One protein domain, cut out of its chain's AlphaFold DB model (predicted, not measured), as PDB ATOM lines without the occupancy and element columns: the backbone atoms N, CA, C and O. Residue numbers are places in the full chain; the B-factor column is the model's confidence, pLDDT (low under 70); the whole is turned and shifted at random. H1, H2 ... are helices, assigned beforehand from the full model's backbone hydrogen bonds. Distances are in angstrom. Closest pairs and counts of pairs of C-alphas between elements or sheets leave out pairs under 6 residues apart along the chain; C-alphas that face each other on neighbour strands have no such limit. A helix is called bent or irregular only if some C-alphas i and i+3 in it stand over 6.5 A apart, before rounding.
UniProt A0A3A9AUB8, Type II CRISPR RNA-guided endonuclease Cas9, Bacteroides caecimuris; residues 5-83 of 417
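AT A GLANCE: This is residues 5 to 83 of the 417 residues of the protein "Type II CRISPR RNA-guided endonuclease Cas9" of Bacteroides caecimuris (UniProt A0A3A9AUB8). H1 meets the long H4 with its last residues at a steep slant, while the shorter H3 runs back beside H4, and a long loop, residues 30 to 47, joins the tiny H2 to H3. Residues 78 to 83, of which 78 to 81 belong to H4, stick out. The printed part has 79 residues, is all helix with four named helices and no named strand, and is compact, with a radius of gyration of the C-alphas of 12.4 A and spans of 41 by 27 by 20 A.

IN THESE COORDINATES: H1, residues 5 to 18, begins at C-alpha (62.872, -36.319, 32.842) and is 20.0 A long. H2 is residues 26 to 29; H3, residues 48 to 57, is 14.6 A long. H4, residues 60 to 81, is 32.2 A long and ends at C-alpha (27.987, -34.634, 30.900); it is irregular, with C-alphas 61 and 64 7.0 A apart.

HOW THE PARTS SIT: H1 touches H2, closest at the C-alphas of Met 10 and Asn 27, 4.9 A. With residues 17 to 18 alone, H1 touches H4, closest at the C-alphas of Leu 18 and Tyr 73, 4.7 A, at a steep tilt of 49 degrees, the same way. H3 and H4 are close but not clearly touching, closest at the C-alphas of Gln 55 and Ile 63, 7.8 A, at a shallow tilt of 17 degrees, opposite ways. H1 and H3 are apart. In H1 every O i to N i+4 pair is within hydrogen-bond range, in H3 5 of 6 and in H4 16 of 18; H2 is too short for such a pair.

THE WHOLE: The C-alphas of Glu 37 and Ser 83, the two farthest apart, are 41.5 A apart. The printed part has no cut; the link from H2 to H3 is long. In this predicted model residue 38 is under pLDDT 70.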
ATOM      1  N   ALA A   5      63.505 -37.375  33.623       86.38
ATOM      2  CA  ALA A   5      62.872 -36.319  32.842       86.38
ATOM      3  C   ALA A   5      61.899 -36.909  31.811       86.38
ATOM      4  O   ALA A   5      60.767 -36.434  31.709       86.38
ATOM      5  N   ALA A   6      62.288 -37.989  31.132       85.19
ATOM      6  CA  ALA A   6      61.442 -38.737  30.209       85.19
ATOM      7  C   ALA A   6      60.193 -39.291  30.914       85.19
ATOM      8  O   ALA A   6      59.080 -39.110  30.421       85.19
ATOM      9  N   VAL A   7      60.348 -39.867  32.114       89.31
ATOM     10  CA  VAL A   7      59.211 -40.342  32.928       89.31
ATOM     11  C   VAL A   7      58.256 -39.199  33.290       89.31
ATOM     12  O   VAL A   7      57.039 -39.344  33.158       89.31
ATOM     13  N   ASN A   8      58.781 -38.043  33.706       91.69
ATOM     14  CA  ASN A   8      57.951 -36.878  34.031       91.69
ATOM     15  C   ASN A   8      57.199 -36.339  32.805       91.69
ATOM     16  O   ASN A   8      56.011 -36.025  32.903       91.69
ATOM     17  N   ASN A   9      57.869 -36.246  31.655       92.12
ATOM     18  CA  ASN A   9      57.264 -35.764  30.415       92.12
ATOM     19  C   ASN A   9      56.164 -36.703  29.923       92.12
ATOM     20  O   ASN A   9      55.077 -36.236  29.580       92.12
ATOM     21  N   MET A  10      56.411 -38.012  29.966       93.19
ATOM     22  CA  MET A  10      55.415 -39.029  29.643       93.19
ATOM     23  C   MET A  10      54.208 -38.940  30.577       93.19
ATOM     24  O   MET A  10      53.078 -38.853  30.110       93.19
ATOM     25  N   THR A  11      54.434 -38.877  31.893       92.44
ATOM     26  CA  THR A  11      53.355 -38.785  32.894       92.44
ATOM     27  C   THR A  11      52.504 -37.536  32.684       92.44
ATOM     28  O   THR A  11      51.274 -37.597  32.760       92.44
ATOM     29  N   LYS A  12      53.145 -36.404  32.373       94.56
ATOM     30  CA  LYS A  12      52.465 -35.141  32.082       94.56
ATOM     31  C   LYS A  12      51.660 -35.223  30.788       94.56
ATOM     32  O   LYS A  12      50.519 -34.776  30.778       94.56
ATOM     33  N   ALA A  13      52.232 -35.783  29.722       94.44
ATOM     34  CA  ALA A  13      51.554 -35.941  28.439       94.44
ATOM     35  C   ALA A  13      50.356 -36.893  28.550       94.44
ATOM     36  O   ALA A  13      49.269 -36.544  28.097       94.44
ATOM     37  N   LEU A  14      50.531 -38.036  29.220       94.25
ATOM     38  CA  LEU A  14      49.467 -39.007  29.461       94.25
ATOM     39  C   LEU A  14      48.332 -38.365  30.267       94.25
ATOM     40  O   LEU A  14      47.190 -38.358  29.823       94.25
ATOM     41  N   SER A  15      48.653 -37.747  31.407       92.94
ATOM     42  CA  SER A  15      47.654 -37.068  32.246       92.94
ATOM     43  C   SER A  15      46.920 -35.965  31.486       92.94
ATOM     44  O   SER A  15      45.698 -35.904  31.545       92.94
ATOM     45  N   ALA A  16      47.649 -35.125  30.743       92.00
ATOM     46  CA  ALA A  16      47.067 -34.047  29.948       92.00
ATOM     47  C   ALA A  16      46.098 -34.586  28.889       92.00
ATOM     48  O   ALA A  16      44.994 -34.064  28.768       92.00
ATOM     49  N   ALA A  17      46.481 -35.650  28.180       91.12
ATOM     50  CA  ALA A  17      45.650 -36.269  27.156       91.12
ATOM     51  C   ALA A  17      44.326 -36.767  27.741       91.12
ATOM     52  O   ALA A  17      43.256 -36.414  27.250       91.12
ATOM     53  N   LEU A  18      44.404 -37.544  28.825       90.06
ATOM     54  CA  LEU A  18      43.248 -38.201  29.438       90.06
ATOM     55  C   LEU A  18      42.221 -37.216  30.011       90.06
ATOM     56  O   LEU A  18      41.039 -37.541  30.053       90.06
ATOM     57  N   VAL A  19      42.651 -36.016  30.416       85.88
ATOM     58  CA  VAL A  19      41.764 -34.956  30.936       85.88
ATOM     59  C   VAL A  19      41.426 -33.881  29.891       85.88
ATOM     60  O   VAL A  19      40.868 -32.842  30.234       85.88
ATOM     61  N   GLY A  20      41.758 -34.104  28.613       82.25
ATOM     62  CA  GLY A  20      41.360 -33.231  27.501       82.25
ATOM     63  C   GLY A  20      42.218 -31.981  27.284       82.25
ATOM     64  O   GLY A  20      41.816 -31.080  26.548       82.25
ATOM     65  N   LEU A  21      43.395 -31.902  27.902       88.06
ATOM     66  CA  LEU A  21      44.362 -30.831  27.669       88.06
ATOM     67  C   LEU A  21      45.256 -31.136  26.461       88.06
ATOM     68  O   LEU A  21      45.336 -32.262  25.974       88.06
ATOM     69  N   ASN A  22      45.971 -30.109  25.996       91.31
ATOM     70  CA  ASN A  22      46.940 -30.255  24.914       91.31
ATOM     71  C   ASN A  22      48.100 -31.162  25.348       91.31
ATOM     72  O   ASN A  22      48.861 -30.801  26.253       91.31
ATOM     73  N   ALA A  23      48.254 -32.307  24.692       94.31
ATOM     74  CA  ALA A  23      49.220 -33.330  25.056       94.31
ATOM     75  C   ALA A  23      50.244 -33.554  23.942       94.31
ATOM     76  O   ALA A  23      49.906 -33.641  22.766       94.31
ATOM     77  N   GLU A  24      51.516 -33.649  24.332       94.81
ATOM     78  CA  GLU A  24      52.621 -33.971  23.428       94.81
ATOM     79  C   GLU A  24      52.803 -35.492  23.376       94.81
ATOM     80  O   GLU A  24      53.467 -36.077  24.236       94.81
ATOM     81  N   MET A  25      52.185 -36.128  22.382       93.88
ATOM     82  CA  MET A  25      52.124 -37.584  22.225       93.88
ATOM     83  C   MET A  25      53.481 -38.211  21.918       93.88
ATOM     84  O   MET A  25      53.678 -39.393  22.192       93.88
ATOM     85  N   SER A  26      54.453 -37.441  21.425       92.19
ATOM     86  CA  SER A  26      55.804 -37.967  21.216       92.19
ATOM     87  C   SER A  26      56.479 -38.426  22.502       92.19
ATOM     88  O   SER A  26      57.212 -39.407  22.484       92.19
ATOM     89  N   ASN A  27      56.129 -37.820  23.639       92.06
ATOM     90  CA  ASN A  27      56.611 -38.249  24.950       92.06
ATOM     91  C   ASN A  27      56.036 -39.605  25.406       92.06
ATOM     92  O   ASN A  27      56.475 -40.125  26.428       92.06
ATOM     93  N   ILE A  28      55.035 -40.139  24.697       92.69
ATOM     94  CA  ILE A  28      54.359 -41.407  25.007       92.69
ATOM     95  C   ILE A  28      54.720 -42.467  23.962       92.69
ATOM     96  O   ILE A  28      55.037 -43.595  24.324       92.69
ATOM     97  N   PHE A  29      54.677 -42.104  22.678       92.06
ATOM     98  CA  PHE A  29      54.736 -43.062  21.572       92.06
ATOM     99  C   PHE A  29      56.093 -43.138  20.862       92.06
ATOM    100  O   PHE A  29      56.375 -44.164  20.261       92.06
ATOM    101  N   PHE A  30      56.951 -42.116  20.962       89.25
ATOM    102  CA  PHE A  30      58.264 -42.074  20.288       89.25
ATOM    103  C   PHE A  30      59.411 -42.017  21.305       89.25
ATOM    104  O   PHE A  30      60.342 -41.220  21.213       89.25
ATOM    105  N   ILE A  31      59.318 -42.831  22.355       81.81
ATOM    106  CA  ILE A  31      60.300 -42.824  23.438       81.81
ATOM    107  C   ILE A  31      61.614 -43.439  22.942       81.81
ATOM    108  O   ILE A  31      61.722 -44.655  22.804       81.81
ATOM    109  N   GLY A  32      62.629 -42.598  22.737       71.44
ATOM    110  CA  GLY A  32      63.927 -43.036  22.214       71.44
ATOM    111  C   GLY A  32      63.940 -43.265  20.699       71.44
ATOM    112  O   GLY A  32      64.921 -43.795  20.191       71.44
ATOM    113  N   GLU A  33      62.884 -42.849  20.000       74.19
ATOM    114  CA  GLU A  33      62.792 -42.832  18.539       74.19
ATOM    115  C   GLU A  33      62.650 -41.383  18.059       74.19
ATOM    116  O   GLU A  33      62.106 -40.528  18.767       74.19
ATOM    117  N   GLU A  34      63.145 -41.084  16.858       72.38
ATOM    118  CA  GLU A  34      62.903 -39.773  16.265       72.38
ATOM    119  C   GLU A  34      61.437 -39.626  15.865       72.38
ATOM    120  O   GLU A  34      60.797 -40.528  15.321       72.38
ATOM    121  N   LYS A  35      60.901 -38.439  16.138       77.06
ATOM    122  CA  LYS A  35      59.564 -38.060  15.706       77.06
ATOM    123  C   LYS A  35      59.487 -38.110  14.165       77.06
ATOM    124  O   LYS A  35      60.362 -37.541  13.515       77.06
ATOM    125  N   PRO A  36      58.392 -38.633  13.585       75.94
ATOM    126  CA  PRO A  36      58.126 -38.529  12.152       75.94
ATOM    127  C   PRO A  36      58.158 -37.071  11.670       75.94
ATOM    128  O   PRO A  36      57.468 -36.204  12.224       75.94
ATOM    129  N   GLU A  37      58.959 -36.792  10.641       72.44
ATOM    130  CA  GLU A  37      59.129 -35.446  10.090       72.44
ATOM    131  C   GLU A  37      57.783 -34.903   9.567       72.44
ATOM    132  O   GLU A  37      57.049 -35.586   8.856       72.44
ATOM    133  N   GLY A  38      57.399 -33.692   9.989       69.12
ATOM    134  CA  GLY A  38      56.100 -33.089   9.647       69.12
ATOM    135  C   GLY A  38      54.879 -33.629  10.414       69.12
ATOM    136  O   GLY A  38      53.808 -33.028  10.336       69.12
ATOM    137  N   GLY A  39      55.026 -34.689  11.216       77.25
ATOM    138  CA  GLY A  39      53.928 -35.285  11.981       77.25
ATOM    139  C   GLY A  39      53.401 -34.383  13.107       77.25
ATOM    140  O   GLY A  39      54.166 -33.798  13.886       77.25
ATOM    141  N   LYS A  40      52.078 -34.278  13.256       86.44
ATOM    142  CA  LYS A  40      51.461 -33.541  14.366       86.44
ATOM    143  C   LYS A  40      51.393 -34.421  15.614       86.44
ATOM    144  O   LYS A  40      50.537 -35.281  15.742       86.44
ATOM    145  N   THR A  41      52.303 -34.183  16.554       91.06
ATOM    146  CA  THR A  41      52.415 -34.951  17.811       91.06
ATOM    147  C   THR A  41      51.771 -34.254  19.005       91.06
ATOM    148  O   THR A  41      51.451 -34.894  20.002       91.06
ATOM    149  N   LYS A  42      51.550 -32.944  18.905       93.62
ATOM    150  CA  LYS A  42      50.905 -32.144  19.938       93.62
ATOM    151  C   LYS A  42      49.429 -31.974  19.606       93.62
ATOM    152  O   LYS A  42      49.104 -31.272  18.644       93.62
ATOM    153  N   ILE A  43      48.568 -32.643  20.367       92.00
ATOM    154  CA  ILE A  43      47.153 -32.812  20.028       92.00
ATOM    155  C   ILE A  43      46.224 -32.592  21.214       92.00
ATOM    156  O   ILE A  43      46.591 -32.797  22.373       92.00
ATOM    157  N   TYR A  44      44.982 -32.239  20.901       87.88
ATOM    158  CA  TYR A  44      43.849 -32.389  21.804       87.88
ATOM    159  C   TYR A  44      43.063 -33.644  21.428       87.88
ATOM    160  O   TYR A  44      42.637 -33.775  20.284       87.88
ATOM    161  N   LEU A  45      42.783 -34.528  22.394       86.56
ATOM    162  CA  LEU A  45      41.873 -35.661  22.156       86.56
ATOM    163  C   LEU A  45      40.424 -35.216  21.871       86.56
ATOM    164  O   LEU A  45      39.632 -36.007  21.376       86.56
ATOM    165  N   SER A  46      40.090 -33.952  22.156       78.19
ATOM    166  CA  SER A  46      38.798 -33.328  21.847       78.19
ATOM    167  C   SER A  46      38.648 -32.853  20.398       78.19
ATOM    168  O   SER A  46      37.586 -32.348  20.038       78.19
ATOM    169  N   LYS A  47      39.704 -32.943  19.578       80.06
ATOM    170  CA  LYS A  47      39.715 -32.457  18.193       80.06
ATOM    171  C   LYS A  47      39.935 -33.609  17.225       80.06
ATOM    172  O   LYS A  47      41.044 -34.132  17.150       80.06
ATOM    173  N   ASP A  48      38.912 -33.924  16.436       76.25
ATOM    174  CA  ASP A  48      38.955 -35.018  15.460       76.25
ATOM    175  C   ASP A  48      40.127 -34.875  14.479       76.25
ATOM    176  O   ASP A  48      40.892 -35.817  14.318       76.25
ATOM    177  N   GLU A  49      40.364 -33.677  13.930       79.19
ATOM    178  CA  GLU A  49      41.505 -33.416  13.033       79.19
ATOM    179  C   GLU A  49      42.860 -33.730  13.687       79.19
ATOM    180  O   GLU A  49      43.774 -34.237  13.033       79.19
ATOM    181  N   ASP A  50      43.019 -33.411  14.978       87.00
ATOM    182  CA  ASP A  50      44.257 -33.698  15.697       87.00
ATOM    183  C   ASP A  50      44.418 -35.211  15.917       87.00
ATOM    184  O   ASP A  50      45.520 -35.741  15.770       87.00
ATOM    185  N   VAL A  51      43.325 -35.895  16.267       86.00
ATOM    186  CA  VAL A  51      43.289 -37.346  16.482       86.00
ATOM    187  C   VAL A  51      43.599 -38.087  15.185       86.00
ATOM    188  O   VAL A  51      44.470 -38.951  15.198       86.00
ATOM    189  N   GLU A  52      42.955 -37.723  14.077       84.44
ATOM    190  CA  GLU A  52      43.191 -38.301  12.748       84.44
ATOM    191  C   GLU A  52      44.648 -38.097  12.317       84.44
ATOM    192  O   GLU A  52      45.336 -39.067  12.005       84.44
ATOM    193  N   SER A  53      45.161 -36.865  12.431       85.88
ATOM    194  CA  SER A  53      46.561 -36.550  12.102       85.88
ATOM    195  C   SER A  53      47.556 -37.383  12.914       85.88
ATOM    196  O   SER A  53      48.615 -37.756  12.413       85.88
ATOM    197  N   PHE A  54      47.258 -37.650  14.190       90.19
ATOM    198  CA  PHE A  54      48.132 -38.473  15.021       90.19
ATOM    199  C   PHE A  54      47.990 -39.967  14.717       90.19
ATOM    200  O   PHE A  54      48.986 -40.682  14.769       90.19
ATOM    201  N   GLN A  55      46.790 -40.452  14.377       88.25
ATOM    202  CA  GLN A  55      46.576 -41.854  13.996       88.25
ATOM    203  C   GLN A  55      47.411 -42.252  12.780       88.25
ATOM    204  O   GLN A  55      47.935 -43.360  12.766       88.25
ATOM    205  N   GLU A  56      47.582 -41.350  11.810       85.19
ATOM    206  CA  GLU A  56      48.409 -41.589  10.618       85.19
ATOM    207  C   GLU A  56      49.882 -41.856  10.946       85.19
ATOM    208  O   GLU A  56      50.552 -42.601  10.234       85.19
ATOM    209  N   ILE A  57      50.388 -41.255  12.026       86.88
ATOM    210  CA  ILE A  57      51.788 -41.381  12.441       86.88
ATOM    211  C   ILE A  57      51.970 -42.286  13.663       86.88
ATOM    212  O   ILE A  57      53.102 -42.514  14.084       86.88
ATOM    213  N   CYS A  58      50.884 -42.772  14.267       88.12
ATOM    214  CA  CYS A  58      50.932 -43.578  15.479       88.12
ATOM    215  C   CYS A  58      51.691 -44.886  15.200       88.12
ATOM    216  O   CYS A  58      51.303 -45.623  14.292       88.12
ATOM    217  N   PRO A  59      52.728 -45.226  15.991       86.94
ATOM    218  CA  PRO A  59      53.396 -46.515  15.871       86.94
ATOM    219  C   PRO A  59      52.390 -47.653  16.006       86.94
ATOM    220  O   PRO A  59      51.505 -47.596  16.862       86.94
ATOM    221  N   GLU A  60      52.555 -48.708  15.213       79.62
ATOM    222  CA  GLU A  60      51.624 -49.842  15.167       79.62
ATOM    223  C   GLU A  60      51.429 -50.490  16.549       79.62
ATOM    224  O   GLU A  60      50.300 -50.668  17.008       79.62
ATOM    225  N   LEU A  61      52.528 -50.709  17.284       83.25
ATOM    226  CA  LEU A  61      52.506 -51.204  18.669       83.25
ATOM    227  C   LEU A  61      51.805 -50.244  19.650       83.25
ATOM    228  O   LEU A  61      51.355 -50.657  20.717       83.25
ATOM    229  N   GLY A  62      51.720 -48.958  19.301       86.19
ATOM    230  CA  GLY A  62      51.069 -47.912  20.082       86.19
ATOM    231  C   GLY A  62      49.565 -47.786  19.833       86.19
ATOM    232  O   GLY A  62      48.864 -47.240  20.686       86.19
ATOM    233  N   ILE A  63      49.035 -48.317  18.726       86.81
ATOM    234  CA  ILE A  63      47.611 -48.186  18.368       86.81
ATOM    235  C   ILE A  63      46.680 -48.648  19.506       86.81
ATOM    236  O   ILE A  63      45.774 -47.888  19.863       86.81
ATOM    237  N   PRO A  64      46.893 -49.814  20.157       90.88
ATOM    238  CA  PRO A  64      46.030 -50.247  21.258       90.88
ATOM    239  C   PRO A  64      46.028 -49.277  22.447       90.88
ATOM    240  O   PRO A  64      44.976 -49.025  23.040       90.88
ATOM    241  N   LEU A  65      47.190 -48.700  22.782       93.19
ATOM    242  CA  LEU A  65      47.312 -47.707  23.850       93.19
ATOM    243  C   LEU A  65      46.596 -46.409  23.469       93.19
ATOM    244  O   LEU A  65      45.855 -45.863  24.284       93.19
ATOM    245  N   PHE A  66      46.771 -45.935  22.234       94.00
ATOM    246  CA  PHE A  66      46.108 -44.725  21.761       94.00
ATOM    247  C   PHE A  66      44.577 -44.876  21.753       94.00
ATOM    248  O   PHE A  66      43.861 -43.995  22.232       94.00
ATOM    249  N   GLU A  67      44.059 -46.025  21.312       89.31
ATOM    250  CA  GLU A  67      42.629 -46.350  21.402       89.31
ATOM    251  C   GLU A  67      42.125 -46.394  22.853       89.31
ATOM    252  O   GLU A  67      41.046 -45.875  23.154       89.31
ATOM    253  N   ALA A  68      42.902 -46.966  23.778       92.12
ATOM    254  CA  ALA A  68      42.557 -46.966  25.198       92.12
ATOM    255  C   ALA A  68      42.524 -45.544  25.782       92.12
ATOM    256  O   ALA A  68      41.583 -45.200  26.498       92.12
ATOM    257  N   MET A  69      43.495 -44.693  25.433       93.00
ATOM    258  CA  MET A  69      43.524 -43.288  25.852       93.00
ATOM    259  C   MET A  69      42.284 -42.528  25.374       93.00
ATOM    260  O   MET A  69      41.657 -41.835  26.175       93.00
ATOM    261  N   LYS A  70      41.881 -42.704  24.106       88.38
ATOM    262  CA  LYS A  70      40.639 -42.119  23.574       88.38
ATOM    263  C   LYS A  70      39.416 -42.574  24.368       88.38
ATOM    264  O   LYS A  70      38.620 -41.735  24.769       88.38
ATOM    265  N   LYS A  71      39.295 -43.872  24.667       85.62
ATOM    266  CA  LYS A  71      38.173 -44.417  25.459       85.62
ATOM    267  C   LYS A  71      38.113 -43.842  26.875       85.62
ATOM    268  O   LYS A  71      37.023 -43.531  27.358       85.62
ATOM    269  N   VAL A  72      39.259 -43.697  27.541       89.25
ATOM    270  CA  VAL A  72      39.330 -43.095  28.882       89.25
ATOM    271  C   VAL A  72      38.937 -41.620  28.826       89.25
ATOM    272  O   VAL A  72      38.105 -41.197  29.622       89.25
ATOM    273  N   TYR A  73      39.454 -40.865  27.854       85.81
ATOM    274  CA  TYR A  73      39.061 -39.471  27.649       85.81
ATOM    275  C   TYR A  73      37.555 -39.334  27.372       85.81
ATOM    276  O   TYR A  73      36.877 -38.552  28.036       85.81
ATOM    277  N   SER A  74      36.992 -40.148  26.471       80.31
ATOM    278  CA  SER A  74      35.545 -40.176  26.226       80.31
ATOM    279  C   SER A  74      34.755 -40.491  27.498       80.31
ATOM    280  O   SER A  74      33.733 -39.862  27.744       80.31
ATOM    281  N   SER A  75      35.235 -41.418  28.333       82.12
ATOM    282  CA  SER A  75      34.597 -41.757  29.614       82.12
ATOM    283  C   SER A  75      34.640 -40.594  30.607       82.12
ATOM    284  O   SER A  75      33.651 -40.337  31.287       82.12
ATOM    285  N   PHE A  76      35.757 -39.865  30.663       83.00
ATOM    286  CA  PHE A  76      35.901 -38.664  31.484       83.00
ATOM    287  C   PHE A  76      34.914 -37.566  31.056       83.00
ATOM    288  O   PHE A  76      34.181 -37.039  31.893       83.00
ATOM    289  N   VAL A  77      34.818 -37.286  29.753       77.81
ATOM    290  CA  VAL A  77      33.862 -36.301  29.213       77.81
ATOM    291  C   VAL A  77      32.415 -36.737  29.456       77.81
ATOM    292  O   VAL A  77      31.583 -35.943  29.887       77.81
ATOM    293  N   LEU A  78      32.110 -38.018  29.240       78.50
ATOM    294  CA  LEU A  78      30.800 -38.598  29.533       78.50
ATOM    295  C   LEU A  78      30.410 -38.449  31.000       78.50
ATOM    296  O   LEU A  78      29.268 -38.103  31.296       78.50
ATOM    297  N   GLN A  79      31.348 -38.709  31.914       82.44
ATOM    298  CA  GLN A  79      31.113 -38.563  33.343       82.44
ATOM    299  C   GLN A  79      30.734 -37.122  33.686       82.44
ATOM    300  O   GLN A  79      29.823 -36.917  34.483       82.44
ATOM    301  N   GLU A  80      31.386 -36.131  33.077       79.31
ATOM    302  CA  GLU A  80      31.039 -34.724  33.269       79.31
ATOM    303  C   GLU A  80      29.623 -34.420  32.752       79.31
ATOM    304  O   GLU A  80      28.809 -33.854  33.485       79.31
ATOM    305  N   ILE A  81      29.292 -34.873  31.541       78.62
ATOM    306  CA  ILE A  81      27.987 -34.634  30.900       78.62
ATOM    307  C   ILE A  81      26.834 -35.316  31.653       78.62
ATOM    308  O   ILE A  81      25.729 -34.778  31.712       78.62
ATOM    309  N   LEU A  82      27.075 -36.487  32.246       85.25
ATOM    310  CA  LEU A  82      26.073 -37.282  32.968       85.25
ATOM    311  C   LEU A  82      26.110 -37.076  34.494       85.25
ATOM    312  O   LEU A  82      25.486 -37.830  35.243       85.25
ATOM    313  N   SER A  83      26.852 -36.073  34.974       87.19
ATOM    314  CA  SER A  83      27.039 -35.831  36.412       87.19
ATOM    315  C   SER A  83      25.872 -35.107  37.085       87.19
ATOM    316  O   SER A  83      25.726 -35.201  38.304       87.19
TER     317      SER A  83